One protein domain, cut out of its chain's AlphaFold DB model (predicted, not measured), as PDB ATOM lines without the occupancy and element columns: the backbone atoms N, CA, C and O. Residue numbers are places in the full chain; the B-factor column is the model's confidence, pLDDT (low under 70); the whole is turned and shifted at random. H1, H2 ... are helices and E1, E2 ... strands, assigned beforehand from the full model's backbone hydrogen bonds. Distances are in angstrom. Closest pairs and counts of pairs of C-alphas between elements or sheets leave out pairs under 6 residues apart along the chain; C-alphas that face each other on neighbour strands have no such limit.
ATOM      1  N   ILE A 119     -42.028  11.936 -28.454       85.50
ATOM      2  CA  ILE A 119     -40.750  11.416 -28.940       85.50
ATOM      3  C   ILE A 119     -39.598  12.271 -28.426       85.50
ATOM      4  O   ILE A 119     -39.647  13.499 -28.463       85.50
ATOM      5  N   ASN A 120     -38.515  11.623 -28.002       86.31
ATOM      6  CA  ASN A 120     -37.310  12.295 -27.535       86.31
ATOM      7  C   ASN A 120     -36.684  13.167 -28.644       86.31
ATOM      8  O   ASN A 120     -36.229  12.632 -29.665       86.31
ATOM      9  N   PRO A 121     -36.582  14.499 -28.454       88.50
ATOM     10  CA  PRO A 121     -36.097  15.400 -29.491       88.50
ATOM     11  C   PRO A 121     -34.573  15.528 -29.533       88.50
ATOM     12  O   PRO A 121     -34.046  16.211 -30.417       88.50
ATOM     13  N   ALA A 122     -33.834  14.895 -28.614       92.00
ATOM     14  CA  ALA A 122     -32.394  15.083 -28.488       92.00
ATOM     15  C   ALA A 122     -31.664  14.810 -29.814       92.00
ATOM     16  O   ALA A 122     -31.825  13.760 -30.443       92.00
ATOM     17  N   TYR A 123     -30.864  15.787 -30.254       93.62
ATOM     18  CA  TYR A 123     -30.093  15.765 -31.506       93.62
ATOM     19  C   TYR A 123     -30.917  15.641 -32.800       93.62
ATOM     20  O   TYR A 123     -30.331  15.599 -33.873       93.62
ATOM     21  N   SER A 124     -32.256  15.655 -32.752       91.31
ATOM     22  CA  SER A 124     -33.117  15.502 -33.944       91.31
ATOM     23  C   SER A 124     -32.849  16.549 -35.029       91.31
ATOM     24  O   SER A 124     -32.921  16.236 -36.211       91.31
ATOM     25  N   SER A 125     -32.457  17.768 -34.657       89.38
ATOM     26  CA  SER A 125     -32.092  18.812 -35.620       89.38
ATOM     27  C   SER A 125     -30.633  18.760 -36.095       89.38
ATOM     28  O   SER A 125     -30.217  19.629 -36.852       89.38
ATOM     29  N   GLN A 126     -29.834  17.818 -35.593       94.94
ATOM     30  CA  GLN A 126     -28.409  17.631 -35.905       94.94
ATOM     31  C   GLN A 126     -28.155  16.299 -36.630       94.94
ATOM     32  O   GLN A 126     -27.160  16.158 -37.339       94.94
ATOM     33  N   THR A 127     -29.063  15.333 -36.487       95.56
ATOM     34  CA  THR A 127     -29.073  14.061 -37.217       95.56
ATOM     35  C   THR A 127     -29.618  14.253 -38.632       95.56
ATOM     36  O   THR A 127     -30.616  14.940 -38.829       95.56
ATOM     37  N   CYS A 128     -29.009  13.641 -39.642       95.31
ATOM     38  CA  CYS A 128     -29.566  13.628 -40.990       95.31
ATOM     39  C   CYS A 128     -30.710  12.616 -41.106       95.31
ATOM     40  O   CYS A 128     -30.495  11.429 -40.899       95.31
ATOM     41  N   SER A 129     -31.889  13.062 -41.545       93.62
ATOM     42  CA  SER A 129     -33.050  12.182 -41.771       93.62
ATOM     43  C   SER A 129     -32.902  11.182 -42.924       93.62
ATOM     44  O   SER A 129     -33.769  10.335 -43.108       93.62
ATOM     45  N   ALA A 130     -31.833  11.274 -43.725       91.00
ATOM     46  CA  ALA A 130     -31.590  10.372 -44.852       91.00
ATOM     47  C   ALA A 130     -30.518   9.307 -44.572       91.00
ATOM     48  O   ALA A 130     -30.639   8.177 -45.052       91.00
ATOM     49  N   CYS A 131     -29.459   9.675 -43.842       91.00
ATOM     50  CA  CYS A 131     -28.311   8.801 -43.591       91.00
ATOM     51  C   CYS A 131     -27.968   8.612 -42.110       91.00
ATOM     52  O   CYS A 131     -26.960   7.983 -41.835       91.00
ATOM     53  N   ASP A 132     -28.738   9.179 -41.176       92.69
ATOM     54  CA  ASP A 132     -28.530   9.115 -39.720       92.69
ATOM     55  C   ASP A 132     -27.222   9.743 -39.194       92.69
ATOM     56  O   ASP A 132     -26.970   9.732 -37.988       92.69
ATOM     57  N   TYR A 133     -26.399  10.364 -40.050       93.50
ATOM     58  CA  TYR A 133     -25.188  11.058 -39.604       93.50
ATOM     59  C   TYR A 133     -25.540  12.231 -38.683       93.50
ATOM     60  O   TYR A 133     -26.289  13.132 -39.074       93.50
ATOM     61  N   VAL A 134     -24.986  12.236 -37.470       95.00
ATOM     62  CA  VAL A 134     -25.227  13.264 -36.451       95.00
ATOM     63  C   VAL A 134     -24.005  14.158 -36.278       95.00
ATOM     64  O   VAL A 134     -22.923  13.687 -35.949       95.00
ATOM     65  N   ASP A 135     -24.174  15.464 -36.466       95.00
ATOM     66  CA  ASP A 135     -23.130  16.463 -36.220       95.00
ATOM     67  C   ASP A 135     -23.770  17.790 -35.810       95.00
ATOM     68  O   ASP A 135     -24.775  18.223 -36.380       95.00
ATOM     69  N   ARG A 136     -23.153  18.479 -34.849       93.69
ATOM     70  CA  ARG A 136     -23.520  19.846 -34.478       93.69
ATOM     71  C   ARG A 136     -23.430  20.800 -35.670       93.69
ATOM     72  O   ARG A 136     -24.254  21.703 -35.773       93.69
ATOM     73  N   LYS A 137     -22.449  20.599 -36.554       94.62
ATOM     74  CA  LYS A 137     -22.210  21.427 -37.746       94.62
ATOM     75  C   LYS A 137     -23.274  21.246 -38.829       94.62
ATOM     76  O   LYS A 137     -23.352  22.081 -39.723       94.62
ATOM     77  N   ASN A 138     -24.124  20.216 -38.737       94.12
ATOM     78  CA  ASN A 138     -25.150  19.978 -39.750       94.12
ATOM     79  C   ASN A 138     -26.253  21.051 -39.766       94.12
ATOM     80  O   ASN A 138     -26.983  21.139 -40.746       94.12
ATOM     81  N   ARG A 139     -26.413  21.860 -38.707       91.56
ATOM     82  CA  ARG A 139     -27.427  22.928 -38.635       91.56
ATOM     83  C   ARG A 139     -26.777  24.294 -38.460       91.56
ATOM     84  O   ARG A 139     -26.023  24.502 -37.512       91.56
ATOM     85  N   THR A 140     -27.185  25.246 -39.295       89.81
ATOM     86  CA  THR A 140     -26.865  26.672 -39.153       89.81
ATOM     87  C   THR A 140     -28.154  27.481 -39.267       89.81
ATOM     88  O   THR A 140     -28.697  27.655 -40.355       89.81
ATOM     89  N   GLY A 141     -28.677  27.946 -38.127       87.19
ATOM     90  CA  GLY A 141     -29.970  28.633 -38.069       87.19
ATOM     91  C   GLY A 141     -31.122  27.739 -38.544       87.19
ATOM     92  O   GLY A 141     -31.366  26.674 -37.972       87.19
ATOM     93  N   GLU A 142     -31.810  28.181 -39.593       84.75
ATOM     94  CA  GLU A 142     -32.942  27.498 -40.240       84.75
ATOM     95  C   GLU A 142     -32.502  26.509 -41.331       84.75
ATOM     96  O   GLU A 142     -33.306  25.728 -41.832       84.75
ATOM     97  N   THR A 143     -31.215  26.495 -41.686       85.12
ATOM     98  CA  THR A 143     -30.675  25.614 -42.729       85.12
ATOM     99  C   THR A 143     -30.028  24.374 -42.125       85.12
ATOM    100  O   THR A 143     -29.306  24.448 -41.125       85.12
ATOM    101  N   PHE A 144     -30.256  23.226 -42.762       93.00
ATOM    102  CA  PHE A 144     -29.579  21.968 -42.479       93.00
ATOM    103  C   PHE A 144     -28.790  21.498 -43.701       93.00
ATOM    104  O   PHE A 144     -29.347  21.432 -44.794       93.00
ATOM    105  N   HIS A 145     -27.527  21.124 -43.503       95.56
ATOM    106  CA  HIS A 145     -26.636  20.546 -44.506       95.56
ATOM    107  C   HIS A 145     -25.880  19.359 -43.899       95.56
ATOM    108  O   HIS A 145     -25.139  19.517 -42.933       95.56
ATOM    109  N   CYS A 146     -26.065  18.158 -44.441       94.25
ATOM    110  CA  CYS A 146     -25.397  16.967 -43.926       94.25
ATOM    111  C   CYS A 146     -23.945  16.881 -44.408       94.25
ATOM    112  O   CYS A 146     -23.714  16.668 -45.596       94.25
ATOM    113  N   GLY A 147     -22.984  16.891 -43.482       90.12
ATOM    114  CA  GLY A 147     -21.563  16.708 -43.806       90.12
ATOM    115  C   GLY A 147     -21.171  15.315 -44.328       90.12
ATOM    116  O   GLY A 147     -20.042  15.145 -44.767       90.12
ATOM    117  N   TRP A 148     -22.073  14.323 -44.284       88.62
ATOM    118  CA  TRP A 148     -21.825  12.962 -44.789       88.62
ATOM    119  C   TRP A 148     -22.401  12.723 -46.188       88.62
ATOM    120  O   TRP A 148     -21.669  12.361 -47.098       88.62
ATOM    121  N   CYS A 149     -23.715  12.908 -46.370       88.06
ATOM    122  CA  CYS A 149     -24.384  12.642 -47.653       88.06
ATOM    123  C   CYS A 149     -24.677  13.904 -48.483       88.06
ATOM    124  O   CYS A 149     -25.292  13.802 -49.541       88.06
ATOM    125  N   GLY A 150     -24.325  15.099 -47.996       89.44
ATOM    126  CA  GLY A 150     -24.514  16.375 -48.703       89.44
ATOM    127  C   GLY A 150     -25.953  16.905 -48.754       89.44
ATOM    128  O   GLY A 150     -26.199  17.989 -49.286       89.44
ATOM    129  N   ARG A 151     -26.934  16.178 -48.203       88.62
ATOM    130  CA  ARG A 151     -28.347  16.584 -48.247       88.62
ATOM    131  C   ARG A 151     -28.581  17.922 -47.540       88.62
ATOM    132  O   ARG A 151     -28.194  18.087 -46.383       88.62
ATOM    133  N   THR A 152     -29.297  18.814 -48.225       93.81
ATOM    134  CA  THR A 152     -29.651  20.158 -47.749       93.81
ATOM    135  C   THR A 152     -31.170  20.336 -47.698       93.81
ATOM    136  O   THR A 152     -31.864  19.896 -48.613       93.81
ATOM    137  N   LEU A 153     -31.693  20.918 -46.615       89.94
ATOM    138  CA  LEU A 153     -33.121  21.202 -46.405       89.94
ATOM    139  C   LEU A 153     -33.336  22.177 -45.234       89.94
ATOM    140  O   LEU A 153     -32.396  22.506 -44.512       89.94
ATOM    141  N   HIS A 154     -34.584  22.594 -45.006       87.00
ATOM    142  CA  HIS A 154     -34.958  23.336 -43.799       87.00
ATOM    143  C   HIS A 154     -34.733  22.484 -42.539       87.00
ATOM    144  O   HIS A 154     -35.123  21.310 -42.485       87.00
ATOM    145  N   ALA A 155     -34.120  23.070 -41.510       78.00
ATOM    146  CA  ALA A 155     -33.686  22.361 -40.312       78.00
ATOM    147  C   ALA A 155     -34.845  21.737 -39.531       78.00
ATOM    148  O   ALA A 155     -34.724  20.602 -39.066       78.00
ATOM    149  N   ASP A 156     -35.978  22.429 -39.448       75.44
ATOM    150  CA  ASP A 156     -37.139  21.915 -38.719       75.44
ATOM    151  C   ASP A 156     -37.860  20.810 -39.507       75.44
ATOM    152  O   ASP A 156     -38.303  19.830 -38.918       75.44
ATOM    153  N   VAL A 157     -37.850  20.857 -40.850       82.12
ATOM    154  CA  VAL A 157     -38.360  19.755 -41.690       82.12
ATOM    155  C   VAL A 157     -37.504  18.500 -41.504       82.12
ATOM    156  O   VAL A 157     -38.033  17.394 -41.375       82.12
ATOM    157  N   ASN A 158     -36.177  18.655 -41.456       89.94
ATOM    158  CA  ASN A 158     -35.273  17.550 -41.144       89.94
ATOM    159  C   ASN A 158     -35.549  16.973 -39.747       89.94
ATOM    160  O   ASN A 158     -35.648  15.755 -39.596       89.94
ATOM    161  N   ALA A 159     -35.702  17.840 -38.741       84.44
ATOM    162  CA  ALA A 159     -35.993  17.425 -37.375       84.44
ATOM    163  C   ALA A 159     -37.317  16.653 -37.288       84.44
ATOM    164  O   ALA A 159     -37.328  15.557 -36.733       84.44
ATOM    165  N   SER A 160     -38.394  17.141 -37.909       86.06
ATOM    166  CA  SER A 160     -39.692  16.453 -37.926       86.06
ATOM    167  C   SER A 160     -39.620  15.073 -38.581       86.06
ATOM    168  O   SER A 160     -40.203  14.115 -38.073       86.06
ATOM    169  N   ARG A 161     -38.847  14.923 -39.667       92.50
ATOM    170  CA  ARG A 161     -38.601  13.608 -40.287       92.50
ATOM    171  C   ARG A 161     -37.877  12.656 -39.338       92.50
ATOM    172  O   ARG A 161     -38.270  11.496 -39.235       92.50
ATOM    173  N   ASN A 162     -36.875  13.144 -38.608       93.94
ATOM    174  CA  ASN A 162     -36.196  12.347 -37.587       93.94
ATOM    175  C   ASN A 162     -37.140  11.938 -36.454       93.94
ATOM    176  O   ASN A 162     -37.120  10.780 -36.052       93.94
ATOM    177  N   LEU A 163     -37.973  12.851 -35.945       89.50
ATOM    178  CA  LEU A 163     -38.939  12.537 -34.886       89.50
ATOM    179  C   LEU A 163     -39.923  11.455 -35.337       89.50
ATOM    180  O   LEU A 163     -40.143  10.487 -34.614       89.50
ATOM    181  N   ARG A 164     -40.436  11.554 -36.568       91.38
ATOM    182  CA  ARG A 164     -41.295  10.516 -37.151       91.38
ATOM    183  C   ARG A 164     -40.588   9.160 -37.222       91.38
ATOM    184  O   ARG A 164     -41.165   8.162 -36.811       91.38
ATOM    185  N   ALA A 165     -39.345   9.123 -37.701       89.31
ATOM    186  CA  ALA A 165     -38.570   7.886 -37.817       89.31
ATOM    187  C   ALA A 165     -38.203   7.258 -36.458       89.31
ATOM    188  O   ALA A 165     -37.871   6.078 -36.387       89.31
ATOM    189  N   ARG A 166     -38.232   8.038 -35.372       92.19
ATOM    190  CA  ARG A 166     -37.910   7.566 -34.021       92.19
ATOM    191  C   ARG A 166     -39.056   6.846 -33.319       92.19
ATOM    192  O   ARG A 166     -38.761   6.134 -32.364       92.19
ATOM    193  N   ARG A 167     -40.302   6.984 -33.793       88.69
ATOM    194  CA  ARG A 167     -41.477   6.280 -33.237       88.69
ATOM    195  C   ARG A 167     -41.228   4.772 -33.113       88.69
ATOM    196  O   ARG A 167     -41.459   4.174 -32.075       88.69
ATOM    197  N   SER A 168     -40.600   4.174 -34.125       88.50
ATOM    198  CA  SER A 168     -40.246   2.748 -34.149       88.50
ATOM    199  C   SER A 168     -38.846   2.417 -33.606       88.50
ATOM    200  O   SER A 168     -38.373   1.295 -33.771       88.50
ATOM    201  N   ARG A 169     -38.141   3.367 -32.969       89.25
ATOM    202  CA  ARG A 169     -36.749   3.193 -32.500       89.25
ATOM    203  C   ARG A 169     -36.616   3.543 -31.010       89.25
ATOM    204  O   ARG A 169     -36.104   4.621 -30.689       89.25
ATOM    205  N   PRO A 170     -36.980   2.643 -30.076       88.81
ATOM    206  CA  PRO A 170     -37.010   2.944 -28.638       88.81
ATOM    207  C   PRO A 170     -35.695   3.499 -28.069       88.81
ATOM    208  O   PRO A 170     -35.722   4.409 -27.242       88.81
ATOM    209  N   ALA A 171     -34.543   3.030 -28.566       89.50
ATOM    210  CA  ALA A 171     -33.214   3.472 -28.127       89.50
ATOM    211  C   ALA A 171     -32.949   4.980 -28.324       89.50
ATOM    212  O   ALA A 171     -32.110   5.558 -27.636       89.50
ATOM    213  N   VAL A 172     -33.651   5.626 -29.260       90.88
ATOM    214  CA  VAL A 172     -33.495   7.058 -29.578       90.88
ATOM    215  C   VAL A 172     -34.801   7.847 -29.493       90.88
ATOM    216  O   VAL A 172     -34.753   9.072 -29.414       90.88
ATOM    217  N   GLY A 173     -35.948   7.170 -29.548       85.62
ATOM    218  CA  GLY A 173     -37.280   7.765 -29.502       85.62
ATOM    219  C   GLY A 173     -37.871   7.854 -28.101       85.62
ATOM    220  O   GLY A 173     -38.659   8.760 -27.850       85.62
ATOM    221  N   SER A 174     -37.448   6.995 -27.167       88.75
ATOM    222  CA  SER A 174     -37.976   7.014 -25.803       88.75
ATOM    223  C   SER A 174     -37.578   8.290 -25.059       88.75
ATOM    224  O   SER A 174     -36.398   8.615 -24.897       88.75
ATOM    225  N   VAL A 175     -38.582   9.002 -24.553       85.38
ATOM    226  CA  VAL A 175     -38.440  10.206 -23.716       85.38
ATOM    227  C   VAL A 175     -37.660   9.959 -22.420       85.38
ATOM    228  O   VAL A 175     -37.062  10.886 -21.889       85.38
ATOM    229  N   LYS A 176     -37.597   8.705 -21.946       87.00
ATOM    230  CA  LYS A 176     -36.839   8.308 -20.745       87.00
ATOM    231  C   LYS A 176     -35.324   8.276 -20.983       87.00
ATOM    232  O   LYS A 176     -34.545   8.242 -20.036       87.00
ATOM    233  N   GLN A 177     -34.879   8.270 -22.241       87.25
ATOM    234  CA  GLN A 177     -33.459   8.203 -22.576       87.25
ATOM    235  C   GLN A 177     -32.755   9.531 -22.284       87.25
ATOM    236  O   GLN A 177     -33.100  10.585 -22.829       87.25
ATOM    237  N   ALA A 178     -31.689   9.467 -21.484       92.00
ATOM    238  CA  ALA A 178     -30.808  10.604 -21.270       92.00
ATOM    239  C   ALA A 178     -30.150  11.038 -22.588       92.00
ATOM    240  O   ALA A 178     -29.821  10.218 -23.449       92.00
ATOM    241  N   LYS A 179     -29.862  12.337 -22.718       91.12
ATOM    242  CA  LYS A 179     -29.248  12.914 -23.923       91.12
ATOM    243  C   LYS A 179     -27.978  12.158 -24.358       91.12
ATOM    244  O   LYS A 179     -27.814  11.860 -25.536       91.12
ATOM    245  N   ALA A 180     -27.114  11.775 -23.416       91.38
ATOM    246  CA  ALA A 180     -25.905  11.000 -23.713       91.38
ATOM    247  C   ALA A 180     -26.201   9.596 -24.281       91.38
ATOM    248  O   ALA A 180     -25.498   9.147 -25.186       91.38
ATOM    249  N   ALA A 181     -27.244   8.921 -23.791       92.25
ATOM    250  CA  ALA A 181     -27.649   7.603 -24.275       92.25
ATOM    251  C   ALA A 181     -28.218   7.680 -25.700       92.25
ATOM    252  O   ALA A 181     -27.816   6.897 -26.559       92.25
ATOM    253  N   VAL A 182     -29.038   8.699 -25.985       93.50
ATOM    254  CA  VAL A 182     -29.546   8.970 -27.341       93.50
ATOM    255  C   VAL A 182     -28.402   9.213 -28.324       93.50
ATOM    256  O   VAL A 182     -28.406   8.658 -29.424       93.50
ATOM    257  N   LEU A 183     -27.406  10.021 -27.937       94.00
ATOM    258  CA  LEU A 183     -26.243  10.283 -28.787       94.00
ATOM    259  C   LEU A 183     -25.451   9.002 -29.062       94.00
ATOM    260  O   LEU A 183     -25.118   8.727 -30.211       94.00
ATOM    261  N   ARG A 184     -25.184   8.207 -28.018       93.06
ATOM    262  CA  ARG A 184     -24.492   6.920 -28.144       93.06
ATOM    263  C   ARG A 184     -25.230   5.991 -29.107       93.06
ATOM    264  O   ARG A 184     -24.604   5.448 -30.009       93.06
ATOM    265  N   ALA A 185     -26.543   5.837 -28.943       92.56
ATOM    266  CA  ALA A 185     -27.358   4.982 -29.801       92.56
ATOM    267  C   ALA A 185     -27.327   5.439 -31.269       92.56
ATOM    268  O   ALA A 185     -27.162   4.610 -32.158       92.56
ATOM    269  N   GLN A 186     -27.409   6.748 -31.536       93.38
ATOM    270  CA  GLN A 186     -27.293   7.282 -32.901       93.38
ATOM    271  C   GLN A 186     -25.928   7.022 -33.526       93.38
ATOM    272  O   GLN A 186     -25.856   6.608 -34.677       93.38
ATOM    273  N   VAL A 187     -24.851   7.271 -32.778       93.00
ATOM    274  CA  VAL A 187     -23.483   7.089 -33.274       93.00
ATOM    275  C   VAL A 187     -23.216   5.622 -33.601       93.00
ATOM    276  O   VAL A 187     -22.737   5.333 -34.696       93.00
ATOM    277  N   LEU A 188     -23.563   4.707 -32.691       90.12
ATOM    278  CA  LEU A 188     -23.365   3.271 -32.892       90.12
ATOM    279  C   LEU A 188     -24.203   2.741 -34.058       90.12
ATOM    280  O   LEU A 188     -23.689   2.005 -34.898       90.12
ATOM    281  N   GLU A 189     -25.467   3.157 -34.154       88.81
ATOM    282  CA  GLU A 189     -26.347   2.724 -35.240       88.81
ATOM    283  C   GLU A 189     -25.878   3.262 -36.595       88.81
ATOM    284  O   GLU A 189     -25.840   2.521 -37.576       88.81
ATOM    285  N   PHE A 190     -25.427   4.519 -36.649       89.94
ATOM    286  CA  PHE A 190     -24.794   5.061 -37.845       89.94
ATOM    287  C   PHE A 190     -23.539   4.268 -38.221       89.94
ATOM    288  O   PHE A 190     -23.359   3.922 -39.384       89.94
ATOM    289  N   GLN A 191     -22.658   3.965 -37.265       86.62
ATOM    290  CA  GLN A 191     -21.443   3.191 -37.533       86.62
ATOM    291  C   GLN A 191     -21.770   1.803 -38.094       86.62
ATOM    292  O   GLN A 191     -21.151   1.411 -39.080       86.62
ATOM    293  N   ARG A 192     -22.776   1.117 -37.538       84.38
ATOM    294  CA  ARG A 192     -23.262  -0.183 -38.018       84.38
ATOM    295  C   ARG A 192     -23.796  -0.095 -39.454       84.38
ATOM    296  O   ARG A 192     -23.261  -0.737 -40.352       84.38
ATOM    297  N   LEU A 193     -24.781   0.775 -39.685       80.94
ATOM    298  CA  LEU A 193     -25.464   0.907 -40.977       80.94
ATOM    299  C   LEU A 193     -24.594   1.539 -42.070       80.94
ATOM    300  O   LEU A 193     -24.771   1.251 -43.250       80.94
ATOM    301  N   SER A 194     -23.665   2.430 -41.712       73.81
ATOM    302  CA  SER A 194     -22.806   3.109 -42.690       73.81
ATOM    303  C   SER A 194     -21.889   2.132 -43.423       73.81
ATOM    304  O   SER A 194     -21.692   2.294 -44.625       73.81
ATOM    305  N   MET A 195     -21.385   1.101 -42.731       63.25
ATOM    306  CA  MET A 195     -20.562   0.061 -43.353       63.25
ATOM    307  C   MET A 195     -21.370  -0.782 -44.340       63.25
ATOM    308  O   MET A 195     -20.891  -1.049 -45.438       63.25
ATOM    309  N   GLU A 196     -22.604  -1.135 -43.976       65.38
ATOM    310  CA  GLU A 196     -23.519  -1.916 -44.816       65.38
ATOM    311  C   GLU A 196     -23.987  -1.120 -46.048       65.38
ATOM    312  O   GLU A 196     -24.060  -1.652 -47.152       65.38
ATOM    313  N   ARG A 197     -24.290   0.173 -45.872       69.94
ATOM    314  CA  ARG A 197     -24.973   0.995 -46.883       69.94
ATOM    315  C   ARG A 197     -24.041   1.740 -47.840       69.94
ATOM    316  O   ARG A 197     -24.461   2.057 -48.948       69.94
ATOM    317  N   TRP A 198     -22.815   2.060 -47.424       65.25
ATOM    318  CA  TRP A 198     -21.893   2.902 -48.205       65.25
ATOM    319  C   TRP A 198     -20.519   2.260 -48.447       65.25
ATOM    320  O   TRP A 198     -19.709   2.830 -49.177       65.25
ATOM    321  N   GLY A 199     -20.250   1.081 -47.872       59.12
ATOM    322  CA  GLY A 199     -18.939   0.434 -47.929       59.12
ATOM    323  C   GLY A 199     -17.856   1.196 -47.150       59.12
ATOM    324  O   GLY A 199     -18.097   2.246 -46.553       59.12
ATOM    325  N   ASN A 200     -16.633   0.658 -47.117       56.03
ATOM    326  CA  ASN A 200     -15.498   1.325 -46.477       56.03
ATOM    327  C   ASN A 200     -14.923   2.407 -47.418       56.03
ATOM    328  O   ASN A 200     -14.388   2.053 -48.467       56.03
ATOM    329  N   PRO A 201     -14.963   3.710 -47.071       54.44
ATOM    330  CA  PRO A 201     -14.396   4.763 -47.918       54.44
ATOM    331  C   PRO A 201     -12.856   4.761 -47.942       54.44
ATOM    332  O   PRO A 201     -12.254   5.491 -48.728       54.44
ATOM    333  N   ARG A 212     -16.372  11.773 -39.845       85.50
ATOM    334  CA  ARG A 212     -16.357  11.220 -38.482       85.50
ATOM    335  C   ARG A 212     -15.084  11.567 -37.719       85.50
ATOM    336  O   ARG A 212     -15.156  11.769 -36.513       85.50
ATOM    337  N   GLU A 213     -13.941  11.675 -38.393       82.88
ATOM    338  CA  GLU A 213     -12.656  11.957 -37.738       82.88
ATOM    339  C   GLU A 213     -12.614  13.346 -37.093       82.88
ATOM    340  O   GLU A 213     -11.902  13.564 -36.118       82.88
ATOM    341  N   GLN A 214     -13.385  14.292 -37.630       83.81
ATOM    342  CA  GLN A 214     -13.442  15.675 -37.149       83.81
ATOM    343  C   GLN A 214     -14.660  15.941 -36.256       83.81
ATOM    344  O   GLN A 214     -14.848  17.060 -35.767       83.81
ATOM    345  N   ASN A 215     -15.510  14.932 -36.059       89.56
ATOM    346  CA  ASN A 215     -16.757  15.056 -35.331       89.56
ATOM    347  C   ASN A 215     -16.600  14.515 -33.905       89.56
ATOM    348  O   ASN A 215     -16.465  13.313 -33.664       89.56
ATOM    349  N   ALA A 216     -16.678  15.427 -32.934       89.62
ATOM    350  CA  ALA A 216     -16.508  15.126 -31.515       89.62
ATOM    351  C   ALA A 216     -17.505  14.083 -30.974       89.62
ATOM    352  O   ALA A 216     -17.209  13.419 -29.979       89.62
ATOM    353  N   TYR A 217     -18.671  13.915 -31.611       91.19
ATOM    354  CA  TYR A 217     -19.645  12.895 -31.221       91.19
ATOM    355  C   TYR A 217     -19.146  11.481 -31.500       91.19
ATOM    356  O   TYR A 217     -19.454  10.578 -30.731       91.19
ATOM    357  N   PHE A 218     -18.325  11.290 -32.532       88.94
ATOM    358  CA  PHE A 218     -17.780   9.981 -32.886       88.94
ATOM    359  C   PHE A 218     -16.513   9.638 -32.102       88.94
ATOM    360  O   PHE A 218     -16.303   8.472 -31.782       88.94
ATOM    361  N   GLY A 219     -15.700  10.630 -31.718       81.69
ATOM    362  CA  GLY A 219     -14.429  10.390 -31.021       81.69
ATOM    363  C   GLY A 219     -14.559   9.616 -29.700       81.69
ATOM    364  O   GLY A 219     -13.694   8.810 -29.373       81.69
ATOM    365  N   ARG A 220     -15.661   9.801 -28.957       71.50
ATOM    366  CA  ARG A 220     -15.912   9.102 -27.677       71.50
ATOM    367  C   ARG A 220     -16.397   7.658 -27.830       71.50
ATOM    368  O   ARG A 220     -16.315   6.897 -26.871       71.50
ATOM    369  N   TYR A 221     -16.919   7.298 -28.999       72.38
ATOM    370  CA  TYR A 221     -17.516   5.986 -29.276       72.38
ATOM    371  C   TYR A 221     -16.832   5.290 -30.461       72.38
ATOM    372  O   TYR A 221     -17.389   4.370 -31.057       72.38
ATOM    373  N   ALA A 222     -15.630   5.737 -30.837       62.34
ATOM    374  CA  ALA A 222     -14.833   5.083 -31.859       62.34
ATOM    375  C   ALA A 222     -14.468   3.659 -31.399       62.34
ATOM    376  O   ALA A 222     -14.062   3.479 -30.245       62.34
TER     377      ALA A 222
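Overview. This is residues 119 to 201 and 212 to 222 of the 243 residues of the protein "Transposase" of Gemmatimonadales bacterium (UniProt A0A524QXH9). A small hairpin of two short strands, E1 and E2, sits at the first end of H1, and H1 and the much longer H3 make an L with the short H2 in its corner. Residues 119 to 142, a long stretch with no named element, lead up to the hairpin, and their C-alphas lie 3 to 17 A from the mean of all C-alphas. The printed part has 94 residues with two named strands and four named helices, in the order E1, E2, H1, H2, H3, H4, and the sheet is antiparallel in the order E1 - E2. The class is mostly helix, though under half of the printed residues, 46 of 94, are in named elements. The whole is compact, with a radius of gyration of the C-alphas of 12.4 A, and the C-alphas span 33 by 26 by 22 A.

Arrangement. The sheet is the hairpin of E1, residues 143 to 145, and E2, residues 152 to 154, which are antiparallel with 155 degrees between their directions. Across the pair, N 144 and O 153 are 2.9 A apart and N 153 and O 144 are 3.0 A apart, both within hydrogen-bond range. The C-alphas of His 145 and Thr 152, which face each other, are 4.4 A apart. A short pairing ties residues 139 to 140, before the sheet, to residues 143 to 144 of E1, antiparallel. A tight link with no residue between joins E2 to H1, residues 155 to 166. The closest C-alphas of E1 and H1 are those of Phe 144 and Ala 155, 4.7 A apart. At its other end, with residues 163 to 166 alone, H1 only just touches H2, residues 170 to 173, and only at the corner by their link, with 3 pairs of C-alphas within 8 A; the closest are Arg 166 and Gly 173, 4.6 A apart. H2 touches H3, residues 179 to 198, of which residues 181 to 186 alone touch H2; the closest C-alphas are those of Val 172 and Val 182, 4.9 A apart. H3, with residues 183 to 187 alone, only just touches H4, residues 216 to 219, with 3 pairs of C-alphas within 8 A; the closest are Val 187 and Phe 218, 6.4 A apart. H1 is apart from H3 and H4, and both strands are apart from H2, H3 and H4. In H1 every O i to N i+4 pair is within hydrogen-bond range, and in H3 14 of 16 are; H2 and H4 are too short for such a pair, and in each the one O i to N i+3 pair is out of range.

Along the chain. E1 runs from C-alpha 143 at (-30.675, 25.614, -42.729) over 6.7 A, and E2 covers 7.3 A. H1 is 16.6 A long from Ala 155 to Arg 166. H2 covers 4.9 A from Pro 170 to Gly 173. H3 is the longest helix, 27.3 A from Lys 179 at (-29.248, 12.914, -23.923) to Trp 198, with a kink of 27 degrees near residue 192. H4 covers 5.2 A and ends with C-alpha 219 at (-14.429, 10.390, -31.021).

Size, cuts and confidence. The two C-alphas farthest apart are those of Lys 176 and Pro 201, 35.4 A. Residues 202 to 211 are not printed, and C-alphas 201 and 212 are 11.6 A apart across the cut, which falls in the link from H3 to H4. Of the links that are printed whole, E1 to E2 is short, the others are tight, and none is long. The mean pLDDT of the printed part is 86.7, and the model's confidence is low, under 70, at residues 195 to 201 and at residue 222.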